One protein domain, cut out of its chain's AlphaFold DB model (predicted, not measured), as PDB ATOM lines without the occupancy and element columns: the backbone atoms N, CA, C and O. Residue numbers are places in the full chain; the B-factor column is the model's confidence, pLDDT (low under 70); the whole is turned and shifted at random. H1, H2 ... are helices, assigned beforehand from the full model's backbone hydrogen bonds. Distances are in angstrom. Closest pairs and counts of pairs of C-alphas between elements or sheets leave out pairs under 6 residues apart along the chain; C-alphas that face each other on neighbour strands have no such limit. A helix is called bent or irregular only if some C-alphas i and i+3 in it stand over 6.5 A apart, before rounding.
ATOM      1  N   LEU A   4     189.781 252.174 234.854       76.75
ATOM      2  CA  LEU A   4     188.569 252.281 235.658       76.75
ATOM      3  C   LEU A   4     187.575 251.149 235.362       76.75
ATOM      4  O   LEU A   4     187.088 250.531 236.298       76.75
ATOM      5  N   GLU A   5     187.338 250.830 234.088       76.75
ATOM      6  CA  GLU A   5     186.464 249.711 233.697       76.75
ATOM      7  C   GLU A   5     187.006 248.379 234.233       76.75
ATOM      8  O   GLU A   5     186.248 247.513 234.666       76.75
ATOM      9  N   VAL A   6     188.335 248.221 234.266       76.75
ATOM     10  CA  VAL A   6     188.949 247.041 234.883       76.75
ATOM     11  C   VAL A   6     188.680 246.994 236.380       76.75
ATOM     12  O   VAL A   6     188.311 245.942 236.893       76.75
ATOM     13  N   ALA A   7     188.844 248.114 237.084       80.94
ATOM     14  CA  ALA A   7     188.554 248.183 238.508       80.94
ATOM     15  C   ALA A   7     187.070 247.903 238.800       80.94
ATOM     16  O   ALA A   7     186.769 247.197 239.759       80.94
ATOM     17  N   GLU A   8     186.147 248.393 237.968       84.06
ATOM     18  CA  GLU A   8     184.713 248.097 238.064       84.06
ATOM     19  C   GLU A   8     184.444 246.597 237.892       84.06
ATOM     20  O   GLU A   8     183.840 245.974 238.767       84.06
ATOM     21  N   LEU A   9     184.938 245.989 236.806       84.38
ATOM     22  CA  LEU A   9     184.782 244.552 236.550       84.38
ATOM     23  C   LEU A   9     185.410 243.704 237.654       84.38
ATOM     24  O   LEU A   9     184.794 242.746 238.121       84.38
ATOM     25  N   GLY A  10     186.608 244.077 238.092       85.06
ATOM     26  CA  GLY A  10     187.323 243.429 239.177       85.06
ATOM     27  C   GLY A  10     186.559 243.505 240.494       85.06
ATOM     28  O   GLY A  10     186.390 242.497 241.175       85.06
ATOM     29  N   CYS A  11     185.995 244.666 240.825       88.06
ATOM     30  CA  CYS A  11     185.148 244.815 242.000       88.06
ATOM     31  C   CYS A  11     183.851 243.990 241.902       88.06
ATOM     32  O   CYS A  11     183.429 243.404 242.900       88.06
ATOM     33  N   VAL A  12     183.212 243.906 240.723       89.50
ATOM     34  CA  VAL A  12     182.044 243.021 240.521       89.50
ATOM     35  C   VAL A  12     182.451 241.568 240.738       89.50
ATOM     36  O   VAL A  12     181.746 240.828 241.423       89.50
ATOM     37  N   PHE A  13     183.590 241.164 240.178       88.88
ATOM     38  CA  PHE A  13     184.150 239.833 240.361       88.88
ATOM     39  C   PHE A  13     184.391 239.530 241.846       88.88
ATOM     40  O   PHE A  13     183.881 238.526 242.338       88.88
ATOM     41  N   GLY A  14     185.060 240.428 242.578       89.12
ATOM     42  CA  GLY A  14     185.308 240.290 244.016       89.12
ATOM     43  C   GLY A  14     184.019 240.172 244.831       89.12
ATOM     44  O   GLY A  14     183.906 239.297 245.686       89.12
ATOM     45  N   TYR A  15     183.000 240.976 244.513       90.31
ATOM     46  CA  TYR A  15     181.683 240.855 245.142       90.31
ATOM     47  C   TYR A  15     181.046 239.477 244.904       90.31
ATOM     48  O   TYR A  15     180.496 238.876 245.826       90.31
ATOM     49  N   ILE A  16     181.096 238.965 243.671       91.75
ATOM     50  CA  ILE A  16     180.530 237.651 243.336       91.75
ATOM     51  C   ILE A  16     181.322 236.535 244.027       91.75
ATOM     52  O   ILE A  16     180.706 235.616 244.564       91.75
ATOM     53  N   TYR A  17     182.651 236.633 244.041       91.81
ATOM     54  CA  TYR A  17     183.543 235.711 244.739       91.81
ATOM     55  C   TYR A  17     183.134 235.570 246.208       91.81
ATOM     56  O   TYR A  17     182.827 234.468 246.659       91.81
ATOM     57  N   GLU A  18     183.003 236.690 246.931       91.25
ATOM     58  CA  GLU A  18     182.608 236.681 248.345       91.25
ATOM     59  C   GLU A  18     181.230 236.041 248.574       91.25
ATOM     60  O   GLU A  18     181.004 235.392 249.596       91.25
ATOM     61  N   LYS A  19     180.299 236.168 247.617       92.25
ATOM     62  CA  LYS A  19     178.982 235.517 247.703       92.25
ATOM     63  C   LYS A  19     179.026 234.000 247.540       92.25
ATOM     64  O   LYS A  19     178.062 233.344 247.940       92.25
ATOM     65  N   TYR A  20     180.100 233.445 246.987       92.88
ATOM     66  CA  TYR A  20     180.305 232.002 246.905       92.88
ATOM     67  C   TYR A  20     181.111 231.429 248.063       92.88
ATOM     68  O   TYR A  20     180.912 230.255 248.366       92.88
ATOM     69  N   THR A  21     181.973 232.217 248.712       93.00
ATOM     70  CA  THR A  21     182.940 231.726 249.706       93.00
ATOM     71  C   THR A  21     182.308 230.863 250.794       93.00
ATOM     72  O   THR A  21     182.706 229.716 250.978       93.00
ATOM     73  N   GLU A  22     181.306 231.381 251.507       93.00
ATOM     74  CA  GLU A  22     180.675 230.647 252.611       93.00
ATOM     75  C   GLU A  22     179.962 229.371 252.121       93.00
ATOM     76  O   GLU A  22     180.331 228.288 252.582       93.00
ATOM     77  N   PRO A  23     179.046 229.419 251.129       92.69
ATOM     78  CA  PRO A  23     178.417 228.202 250.622       92.69
ATOM     79  C   PRO A  23     179.399 227.174 250.053       92.69
ATOM     80  O   PRO A  23     179.180 225.971 250.175       92.69
ATOM     81  N   TYR A  24     180.469 227.633 249.402       94.38
ATOM     82  CA  TYR A  24     181.515 226.759 248.887       94.38
ATOM     83  C   TYR A  24     182.225 226.022 250.024       94.38
ATOM     84  O   TYR A  24     182.361 224.801 249.960       94.38
ATOM     85  N   ASN A  25     182.626 226.748 251.071       94.50
ATOM     86  CA  ASN A  25     183.316 226.181 252.227       94.50
ATOM     87  C   ASN A  25     182.440 225.162 252.962       94.50
ATOM     88  O   ASN A  25     182.917 224.076 253.268       94.50
ATOM     89  N   GLU A  26     181.147 225.442 253.149       93.19
ATOM     90  CA  GLU A  26     180.208 224.480 253.747       93.19
ATOM     91  C   GLU A  26     180.184 223.140 252.989       93.19
ATOM     92  O   GLU A  26     180.178 222.062 253.590       93.19
ATOM     93  N   ILE A  27     180.183 223.193 251.654       91.69
ATOM     94  CA  ILE A  27     180.179 221.997 250.804       91.69
ATOM     95  C   ILE A  27     181.536 221.297 250.846       91.69
ATOM     96  O   ILE A  27     181.586 220.068 250.931       91.69
ATOM     97  N   ALA A  28     182.624 222.063 250.776       92.88
ATOM     98  CA  ALA A  28     183.979 221.535 250.837       92.88
ATOM     99  C   ALA A  28     184.217 220.799 252.163       92.88
ATOM    100  O   ALA A  28     184.640 219.647 252.140       92.88
ATOM    101  N   ASP A  29     183.844 221.397 253.295       93.00
ATOM    102  CA  ASP A  29     183.967 220.798 254.627       93.00
ATOM    103  C   ASP A  29     183.100 219.540 254.771       93.00
ATOM    104  O   ASP A  29     183.538 218.518 255.311       93.00
ATOM    105  N   SER A  30     181.880 219.577 254.220       90.69
ATOM    106  CA  SER A  30     180.972 218.426 254.199       90.69
ATOM    107  C   SER A  30     181.546 217.225 253.439       90.69
ATOM    108  O   SER A  30     181.246 216.084 253.794       90.69
ATOM    109  N   LEU A  31     182.376 217.441 252.419       89.94
ATOM    110  CA  LEU A  31     183.068 216.361 251.715       89.94
ATOM    111  C   LEU A  31     184.392 215.994 252.399       89.94
ATOM    112  O   LEU A  31     184.685 214.812 252.583       89.94
ATOM    113  N   ALA A  32     185.151 216.981 252.869       90.56
ATOM    114  CA  ALA A  32     186.462 216.778 253.475       90.56
ATOM    115  C   ALA A  32     186.419 215.891 254.732       90.56
ATOM    116  O   ALA A  32     187.398 215.200 255.023       90.56
ATOM    117  N   GLN A  33     185.283 215.829 255.441       91.75
ATOM    118  CA  GLN A  33     185.097 214.925 256.586       91.75
ATOM    119  C   GLN A  33     185.299 213.434 256.243       91.75
ATOM    120  O   GLN A  33     185.612 212.640 257.130       91.75
ATOM    121  N   TYR A  34     185.142 213.041 254.972       90.75
ATOM    122  CA  TYR A  34     185.381 211.669 254.511       90.75
ATOM    123  C   TYR A  34     186.869 211.366 254.272       90.75
ATOM    124  O   TYR A  34     187.239 210.215 254.033       90.75
ATOM    125  N   GLY A  35     187.736 212.377 254.364       90.50
ATOM    126  CA  GLY A  35     189.157 212.264 254.071       90.50
ATOM    127  C   GLY A  35     189.427 212.021 252.588       90.50
ATOM    128  O   GLY A  35     188.585 212.246 251.722       90.50
ATOM    129  N   ARG A  36     190.634 211.550 252.273       90.44
ATOM    130  CA  ARG A  36     191.067 211.342 250.889       90.44
ATOM    131  C   ARG A  36     190.552 210.013 250.330       90.44
ATOM    132  O   ARG A  36     191.306 209.052 250.183       90.44
ATOM    133  N   VAL A  37     189.253 209.963 250.058       91.25
ATOM    134  CA  VAL A  37     188.561 208.815 249.459       91.25
ATOM    135  C   VAL A  37     187.985 209.182 248.099       91.25
ATOM    136  O   VAL A  37     187.610 210.331 247.873       91.25
ATOM    137  N   SER A  38     187.895 208.194 247.203       89.44
ATOM    138  CA  SER A  38     187.208 208.367 245.919       89.44
ATOM    139  C   SER A  38     185.761 208.797 246.145       89.44
ATOM    140  O   SER A  38     185.096 208.291 247.054       89.44
ATOM    141  N   MET A  39     185.250 209.662 245.271       87.19
ATOM    142  CA  MET A  39     183.847 210.084 245.298       87.19
ATOM    143  C   MET A  39     182.866 208.919 245.101       87.19
ATOM    144  O   MET A  39     181.727 209.010 245.540       87.19
ATOM    145  N   ASP A  40     183.303 207.790 244.539       85.38
ATOM    146  CA  ASP A  40     182.476 206.579 244.434       85.38
ATOM    147  C   ASP A  40     182.305 205.845 245.778       85.38
ATOM    148  O   ASP A  40     181.439 204.982 245.918       85.38
ATOM    149  N   SER A  41     183.152 206.149 246.766       87.12
ATOM    150  CA  SER A  41     183.147 205.515 248.092       87.12
ATOM    151  C   SER A  41     182.288 206.251 249.123       87.12
ATOM    152  O   SER A  41     182.128 205.749 250.237       87.12
ATOM    153  N   ILE A  42     181.740 207.422 248.782       86.81
ATOM    154  CA  ILE A  42     180.838 208.168 249.667       86.81
ATOM    155  C   ILE A  42     179.405 207.602 249.593       86.81
ATOM    156  O   ILE A  42     179.050 206.953 248.601       86.81
ATOM    157  N   PRO A  43     178.564 207.829 250.623       87.94
ATOM    158  CA  PRO A  43     177.176 207.369 250.635       87.94
ATOM    159  C   PRO A  43     176.396 207.771 249.375       87.94
ATOM    160  O   PRO A  43     176.576 208.866 248.844       87.94
ATOM    161  N   GLN A  44     175.521 206.886 248.892       82.00
ATOM    162  CA  GLN A  44     174.836 207.047 247.602       82.00
ATOM    163  C   GLN A  44     173.950 208.303 247.534       82.00
ATOM    164  O   GLN A  44     173.838 208.936 246.491       82.00
ATOM    165  N   ASP A  45     173.347 208.686 248.654       79.62
ATOM    166  CA  ASP A  45     172.570 209.915 248.828       79.62
ATOM    167  C   ASP A  45     173.429 211.191 248.772       79.62
ATOM    168  O   ASP A  45     172.920 212.285 248.516       79.62
ATOM    169  N   LEU A  46     174.741 211.051 248.954       79.00
ATOM    170  CA  LEU A  46     175.721 212.133 248.926       79.00
ATOM    171  C   LEU A  46     176.613 212.109 247.682       79.00
ATOM    172  O   LEU A  46     177.439 213.006 247.519       79.00
ATOM    173  N   GLN A  47     176.407 211.149 246.777       81.00
ATOM    174  CA  GLN A  47     177.139 211.074 245.519       81.00
ATOM    175  C   GLN A  47     176.998 212.356 244.700       81.00
ATOM    176  O   GLN A  47     175.960 213.031 244.702       81.00
ATOM    177  N   ILE A  48     178.077 212.695 244.002       84.62
ATOM    178  CA  ILE A  48     178.135 213.880 243.152       84.62
ATOM    179  C   ILE A  48     177.378 213.658 241.839       84.62
ATOM    180  O   ILE A  48     177.258 212.524 241.374       84.62
ATOM    181  N   PRO A  49     176.874 214.731 241.209       84.94
ATOM    182  CA  PRO A  49     176.263 214.637 239.890       84.94
ATOM    183  C   PRO A  49     177.215 214.056 238.839       84.94
ATOM    184  O   PRO A  49     178.428 214.270 238.884       84.94
ATOM    185  N   ALA A  50     176.656 213.399 237.824       81.69
ATOM    186  CA  ALA A  50     177.431 212.969 236.663       81.69
ATOM    187  C   ALA A  50     178.095 214.170 235.956       81.69
ATOM    188  O   ALA A  50     177.480 215.225 235.801       81.69
ATOM    189  N   GLY A  51     179.343 214.004 235.502       79.94
ATOM    190  CA  GLY A  51     180.098 215.047 234.783       79.94
ATOM    191  C   GLY A  51     180.861 216.044 235.670       79.94
ATOM    192  O   GLY A  51     181.465 216.994 235.155       79.94
ATOM    193  N   CYS A  52     180.864 215.833 236.989       88.06
ATOM    194  CA  CYS A  52     181.776 216.513 237.908       88.06
ATOM    195  C   CYS A  52     183.226 216.044 237.681       88.06
ATOM    196  O   CYS A  52     183.452 214.948 237.169       88.06
ATOM    197  N   ILE A  53     184.205 216.884 238.032       86.25
ATOM    198  CA  ILE A  53     185.642 216.557 237.875       86.25
ATOM    199  C   ILE A  53     186.339 216.246 239.197       86.25
ATOM    200  O   ILE A  53     187.517 215.911 239.187       86.25
ATOM    201  N   GLN A  54     185.640 216.412 240.319       88.44
ATOM    202  CA  GLN A  54     186.147 216.071 241.638       88.44
ATOM    203  C   GLN A  54     186.354 214.554 241.685       88.44
ATOM    204  O   GLN A  54     185.416 213.780 241.499       88.44
ATOM    205  N   CYS A  55     187.602 214.153 241.887       86.12
ATOM    206  CA  CYS A  55     188.068 212.777 241.961       86.12
ATOM    207  C   CYS A  55     188.001 212.244 243.396       86.12
ATOM    208  O   CYS A  55     187.670 211.074 243.600       86.12
ATOM    209  N   ASP A  56     188.311 213.089 244.383       90.81
ATOM    210  CA  ASP A  56     188.270 212.735 245.800       90.81
ATOM    211  C   ASP A  56     187.575 213.792 246.670       90.81
ATOM    212  O   ASP A  56     187.357 214.936 246.262       90.81
ATOM    213  N   ALA A  57     187.201 213.390 247.885       90.44
ATOM    214  CA  ALA A  57     186.396 214.221 248.780       90.44
ATOM    215  C   ALA A  57     187.145 215.445 249.346       90.44
ATOM    216  O   ALA A  57     186.532 216.294 249.989       90.44
ATOM    217  N   THR A  58     188.449 215.573 249.080       92.12
ATOM    218  CA  THR A  58     189.277 216.720 249.483       92.12
ATOM    219  C   THR A  58     189.574 217.694 248.341       92.12
ATOM    220  O   THR A  58     190.118 218.769 248.591       92.12
ATOM    221  N   ASP A  59     189.184 217.375 247.101       91.06
ATOM    222  CA  ASP A  59     189.525 218.174 245.916       91.06
ATOM    223  C   ASP A  59     189.024 219.621 245.980       91.06
ATOM    224  O   ASP A  59     189.715 220.524 245.504       91.06
ATOM    225  N   LEU A  60     187.837 219.858 246.554       92.00
ATOM    226  CA  LEU A  60     187.310 221.217 246.711       92.00
ATOM    227  C   LEU A  60     188.162 222.034 247.687       92.00
ATOM    228  O   LEU A  60     188.516 223.170 247.386       92.00
ATOM    229  N   THR A  61     188.531 221.457 248.827       92.81
ATOM    230  CA  THR A  61     189.381 222.128 249.818       92.81
ATOM    231  C   THR A  61     190.776 222.394 249.259       92.81
ATOM    232  O   THR A  61     191.329 223.469 249.463       92.81
ATOM    233  N   MET A  62     191.346 221.436 248.522       91.19
ATOM    234  CA  MET A  62     192.689 221.560 247.950       91.19
ATOM    235  C   MET A  62     192.809 222.627 246.858       91.19
ATOM    236  O   MET A  62     193.924 223.056 246.579       91.19
ATOM    237  N   ARG A  63     191.697 223.001 246.215       89.88
ATOM    238  CA  ARG A  63     191.662 223.931 245.073       89.88
ATOM    239  C   ARG A  63     190.634 225.044 245.268       89.88
ATOM    240  O   ARG A  63     189.886 225.377 244.349       89.88
ATOM    241  N   ALA A  64     190.490 225.504 246.511       91.06
ATOM    242  CA  ALA A  64     189.437 226.440 246.891       91.06
ATOM    243  C   ALA A  64     189.521 227.737 246.081       91.06
ATOM    244  O   ALA A  64     188.522 228.128 245.478       91.06
ATOM    245  N   ASP A  65     190.714 228.324 245.998       88.19
ATOM    246  CA  ASP A  65     190.945 229.593 245.308       88.19
ATOM    247  C   ASP A  65     190.610 229.478 243.811       88.19
ATOM    248  O   ASP A  65     189.787 230.237 243.300       88.19
ATOM    249  N   GLU A  66     191.129 228.461 243.107       88.19
ATOM    250  CA  GLU A  66     190.892 228.321 241.662       88.19
ATOM    251  C   GLU A  66     189.428 227.992 241.329       88.19
ATOM    252  O   GLU A  66     188.885 228.403 240.294       88.19
ATOM    253  N   ASN A  67     188.767 227.233 242.203       91.56
ATOM    254  CA  ASN A  67     187.360 226.901 242.038       91.56
ATOM    255  C   ASN A  67     186.459 228.114 242.300       91.56
ATOM    256  O   ASN A  67     185.501 228.316 241.549       91.56
ATOM    257  N   LEU A  68     186.746 228.909 243.335       91.31
ATOM    258  CA  LEU A  68     185.999 230.130 243.640       91.31
ATOM    259  C   LEU A  68     186.172 231.175 242.538       91.31
ATOM    260  O   LEU A  68     185.173 231.746 242.098       91.31
ATOM    261  N   ASP A  69     187.386 231.334 242.008       88.81
ATOM    262  CA  ASP A  69     187.648 232.193 240.852       88.81
ATOM    263  C   ASP A  69     186.800 231.787 239.645       88.81
ATOM    264  O   ASP A  69     186.141 232.612 239.007       88.81
ATOM    265  N   THR A  70     186.741 230.485 239.363       89.56
ATOM    266  CA  THR A  70     185.916 229.954 238.276       89.56
ATOM    267  C   THR A  70     184.432 230.243 238.483       89.56
ATOM    268  O   THR A  70     183.747 230.650 237.543       89.56
ATOM    269  N   LEU A  71     183.918 230.050 239.701       91.56
ATOM    270  CA  LEU A  71     182.519 230.328 240.029       91.56
ATOM    271  C   LEU A  71     182.200 231.824 239.902       91.56
ATOM    272  O   LEU A  71     181.152 232.182 239.357       91.56
ATOM    273  N   ALA A  72     183.110 232.694 240.345       90.38
ATOM    274  CA  ALA A  72     182.976 234.140 240.220       90.38
ATOM    275  C   ALA A  72     182.977 234.596 238.753       90.38
ATOM    276  O   ALA A  72     182.128 235.396 238.346       90.38
ATOM    277  N   SER A  73     183.834 233.993 237.927       87.88
ATOM    278  CA  SER A  73     183.909 234.233 236.481       87.88
ATOM    279  C   SER A  73     182.647 233.850 235.705       87.88
ATOM    280  O   SER A  73     182.430 234.342 234.598       87.88
ATOM    281  N   MET A  74     181.760 233.023 236.271       88.25
ATOM    282  CA  MET A  74     180.454 232.741 235.654       88.25
ATOM    283  C   MET A  74     179.491 233.937 235.701       88.25
ATOM    284  O   MET A  74     178.462 233.942 235.016       88.25
ATOM    285  N   GLY A  75     179.820 234.957 236.494       88.94
ATOM    286  CA  GLY A  75     179.139 236.238 236.497       88.94
ATOM    287  C   GLY A  75     177.789 236.256 237.230       88.94
ATOM    288  O   GLY A  75     177.328 235.262 237.808       88.94
ATOM    289  N   PRO A  76     177.108 237.415 237.209       90.31
ATOM    290  CA  PRO A  76     175.963 237.688 238.076       90.31
ATOM    291  C   PRO A  76     174.724 236.847 237.750       90.31
ATOM    292  O   PRO A  76     173.933 236.552 238.642       90.31
ATOM    293  N   ILE A  77     174.543 236.414 236.497       92.25
ATOM    294  CA  ILE A  77     173.410 235.551 236.116       92.25
ATOM    295  C   ILE A  77     173.532 234.182 236.787       92.25
ATOM    296  O   ILE A  77     172.534 233.625 237.251       92.25
ATOM    297  N   PHE A  78     174.744 233.628 236.834       92.06
ATOM    298  CA  PHE A  78     174.984 232.352 237.489       92.06
ATOM    299  C   PHE A  78     174.794 232.479 239.004       92.06
ATOM    300  O   PHE A  78     174.054 231.683 239.583       92.06
ATOM    301  N   LEU A  79     175.318 233.554 239.609       93.69
ATOM    302  CA  LEU A  79     175.090 233.866 241.024       93.69
ATOM    303  C   LEU A  79     173.608 234.013 241.362       93.69
ATOM    304  O   LEU A  79     173.130 233.405 242.315       93.69
ATOM    305  N   TYR A  80     172.854 234.758 240.555       93.75
ATOM    306  CA  TYR A  80     171.410 234.886 240.724       93.75
ATOM    307  C   TYR A  80     170.738 233.508 240.736       93.75
ATOM    308  O   TYR A  80     169.994 233.186 241.662       93.75
ATOM    309  N   ARG A  81     171.045 232.659 239.748       92.81
ATOM    310  CA  ARG A  81     170.481 231.305 239.657       92.81
ATOM    311  C   ARG A  81     170.854 230.433 240.847       92.81
ATOM    312  O   ARG A  81     170.027 229.616 241.233       92.81
ATOM    313  N   PHE A  82     172.062 230.573 241.387       94.06
ATOM    314  CA  PHE A  82     172.518 229.861 242.577       94.06
ATOM    315  C   PHE A  82     171.765 230.314 243.835       94.06
ATOM    316  O   PHE A  82     171.179 229.482 244.525       94.06
ATOM    317  N   LEU A  83     171.717 231.626 244.095       91.38
ATOM    318  CA  LEU A  83     171.077 232.200 245.284       91.38
ATOM    319  C   LEU A  83     169.565 231.936 245.335       91.38
ATOM    320  O   LEU A  83     168.995 231.852 246.416       91.38
ATOM    321  N   HIS A  84     168.922 231.771 244.178       92.88
ATOM    322  CA  HIS A  84     167.485 231.494 244.076       92.88
ATOM    323  C   HIS A  84     167.147 229.993 244.088       92.88
ATOM    324  O   HIS A  84     166.002 229.615 243.839       92.88
ATOM    325  N   ARG A  85     168.114 229.107 244.362       92.69
ATOM    326  CA  ARG A  85     167.825 227.685 244.597       92.69
ATOM    327  C   ARG A  85     167.351 227.463 246.027       92.69
ATOM    328  O   ARG A  85     168.093 227.675 246.981       92.69
ATOM    329  N   GLU A  86     166.140 226.935 246.159       90.00
ATOM    330  CA  GLU A  86     165.552 226.591 247.458       90.00
ATOM    331  C   GLU A  86     166.252 225.379 248.097       90.00
ATOM    332  O   GLU A  86     166.564 225.375 249.288       90.00
ATOM    333  N   SER A  87     166.567 224.362 247.290       90.44
ATOM    334  CA  SER A  87     167.199 223.125 247.751       90.44
ATOM    335  C   SER A  87     168.698 223.309 248.006       90.44
ATOM    336  O   SER A  87     169.457 223.709 247.118       90.44
ATOM    337  N   ALA A  88     169.147 222.958 249.215       87.00
ATOM    338  CA  ALA A  88     170.571 222.894 249.553       87.00
ATOM    339  C   ALA A  88     171.323 221.880 248.671       87.00
ATOM    340  O   ALA A  88     172.448 222.135 248.246       87.00
ATOM    341  N   LEU A  89     170.671 220.764 248.321       87.88
ATOM    342  CA  LEU A  89     171.237 219.753 247.431       87.88
ATOM    343  C   LEU A  89     171.455 220.301 246.013       87.88
ATOM    344  O   LEU A  89     172.484 220.025 245.397       87.88
ATOM    345  N   ASP A  90     170.532 221.122 245.508       89.81
ATOM    346  CA  ASP A  90     170.674 221.733 244.183       89.81
ATOM    347  C   ASP A  90     171.816 222.750 244.159       89.81
ATOM    348  O   ASP A  90     172.588 222.781 243.202       89.81
ATOM    349  N   ARG A  91     171.965 223.547 245.227       90.00
ATOM    350  CA  ARG A  91     173.098 224.474 245.397       90.00
ATOM    351  C   ARG A  91     174.428 223.732 245.416       90.00
ATOM    352  O   ARG A  91     175.333 224.095 244.664       90.00
ATOM    353  N   ARG A  92     174.509 222.648 246.193       91.38
ATOM    354  CA  ARG A  92     175.673 221.753 246.243       91.38
ATOM    355  C   ARG A  92     176.040 221.230 244.860       91.38
ATOM    356  O   ARG A  92     177.179 221.355 244.422       91.38
ATOM    357  N   ASN A  93     175.064 220.660 244.162       91.06
ATOM    358  CA  ASN A  93     175.262 220.064 242.844       91.06
ATOM    359  C   ASN A  93     175.688 221.096 241.797       91.06
ATOM    360  O   ASN A  93     176.501 220.788 240.928       91.06
ATOM    361  N   LEU A  94     175.168 222.318 241.893       91.94
ATOM    362  CA  LEU A  94     175.538 223.412 241.007       91.94
ATOM    363  C   LEU A  94     176.988 223.855 241.234       91.94
ATOM    364  O   LEU A  94     177.697 224.055 240.254       91.94
ATOM    365  N   ILE A  95     177.456 223.932 242.483       91.69
ATOM    366  CA  ILE A  95     178.874 224.191 242.780       91.69
ATOM    367  C   ILE A  95     179.750 223.051 242.258       91.69
ATOM    368  O   ILE A  95     180.661 223.303 241.480       91.69
ATOM    369  N   LEU A  96     179.438 221.796 242.584       91.12
ATOM    370  CA  LEU A  96     180.237 220.636 242.160       91.12
ATOM    371  C   LEU A  96     180.386 220.530 240.636       91.12
ATOM    372  O   LEU A  96     181.472 220.270 240.126       91.12
ATOM    373  N   ALA A  97     179.308 220.782 239.893       91.31
ATOM    374  CA  ALA A  97     179.331 220.699 238.437       91.31
ATOM    375  C   ALA A  97     180.170 221.807 237.768       91.31
ATOM    376  O   ALA A  97     180.597 221.633 236.623       91.31
ATOM    377  N   ASN A  98     180.388 222.937 238.452       90.81
ATOM    378  CA  ASN A  98     180.950 224.156 237.861       90.81
ATOM    379  C   ASN A  98     182.278 224.608 238.487       90.81
ATOM    380  O   ASN A  98     183.030 225.315 237.825       90.81
TER     381      ASN A  98
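What this domain is: This is residues 4 to 98 of the 207 residues of an uncharacterized protein of Aspergillus sclerotialis (UniProt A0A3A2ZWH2). A long bent helix, H1, forms the spine of the model, with the shorter helices H2, H3, H4 and H5 gathered along one side of it. Residues 4 to 11 of H1 stick out at one end, and a long loop, residues 33 to 58, makes the other end. The printed part has 95 residues with five named helices, H1 to H5 in order, and no named strand: all helix. It is compact, with a radius of gyration of the C-alphas of 14.1 A, yet elongated, spanning 48 by 27 by 21 A.

Where its parts are: H1, residues 4 to 32, was assigned as one helix by its hydrogen bonds but is bent: C-alphas 19 and 22 are 7.1 A apart. Arm H1a, residues 4 to 19, measures 22.8 A from C-alpha 4 at (188.569, 252.281, 235.658); arm H1b, residues 22 to 32, measures 15.1 A. H2 is residues 59 to 62, H3 64 to 73 and H4 75 to 83. H5, residues 88 to 98, measures 15.7 A and ends at C-alpha 98 at (180.950, 224.156, 237.861).

How they stand to each other: H1 is the hub, and its arms stand at a steep tilt of 50 degrees. Residues 13 to 17 of H1a touch H3, closest at the C-alphas of Tyr 17 and Ala 72, 4.8 A, at a steep tilt of 58 degrees, opposite ways. Residues 13 to 19 of H1a touch H4, closest at C-alphas 16 and 76, 7.0 A, at a shallow tilt of 18 degrees, the same way. H1b touches H2, closest at C-alphas 28 and 60, 5.3 A. H1b and H5 are close but not clearly touching, about perpendicular at 85 degrees, with closest C-alphas 27 and 92 at 6.4 A. H4 and H5 form a helical hairpin and only just touch, with 3 pairs of C-alphas within 8 A, the closest 82 and 91 at 6.1 A. Every O i to N i+4 pair is within hydrogen-bond range in H1a, H1b, H3, H4 and H5; H2 is too short for one.

The domain as a whole: The C-alphas farthest apart, Leu 4 and Gln 44, are 48.8 A apart. The link from H1 to H2 is long, and the other links are tight. The printed part has no cut, and no printed residue is under 70 in pLDDT.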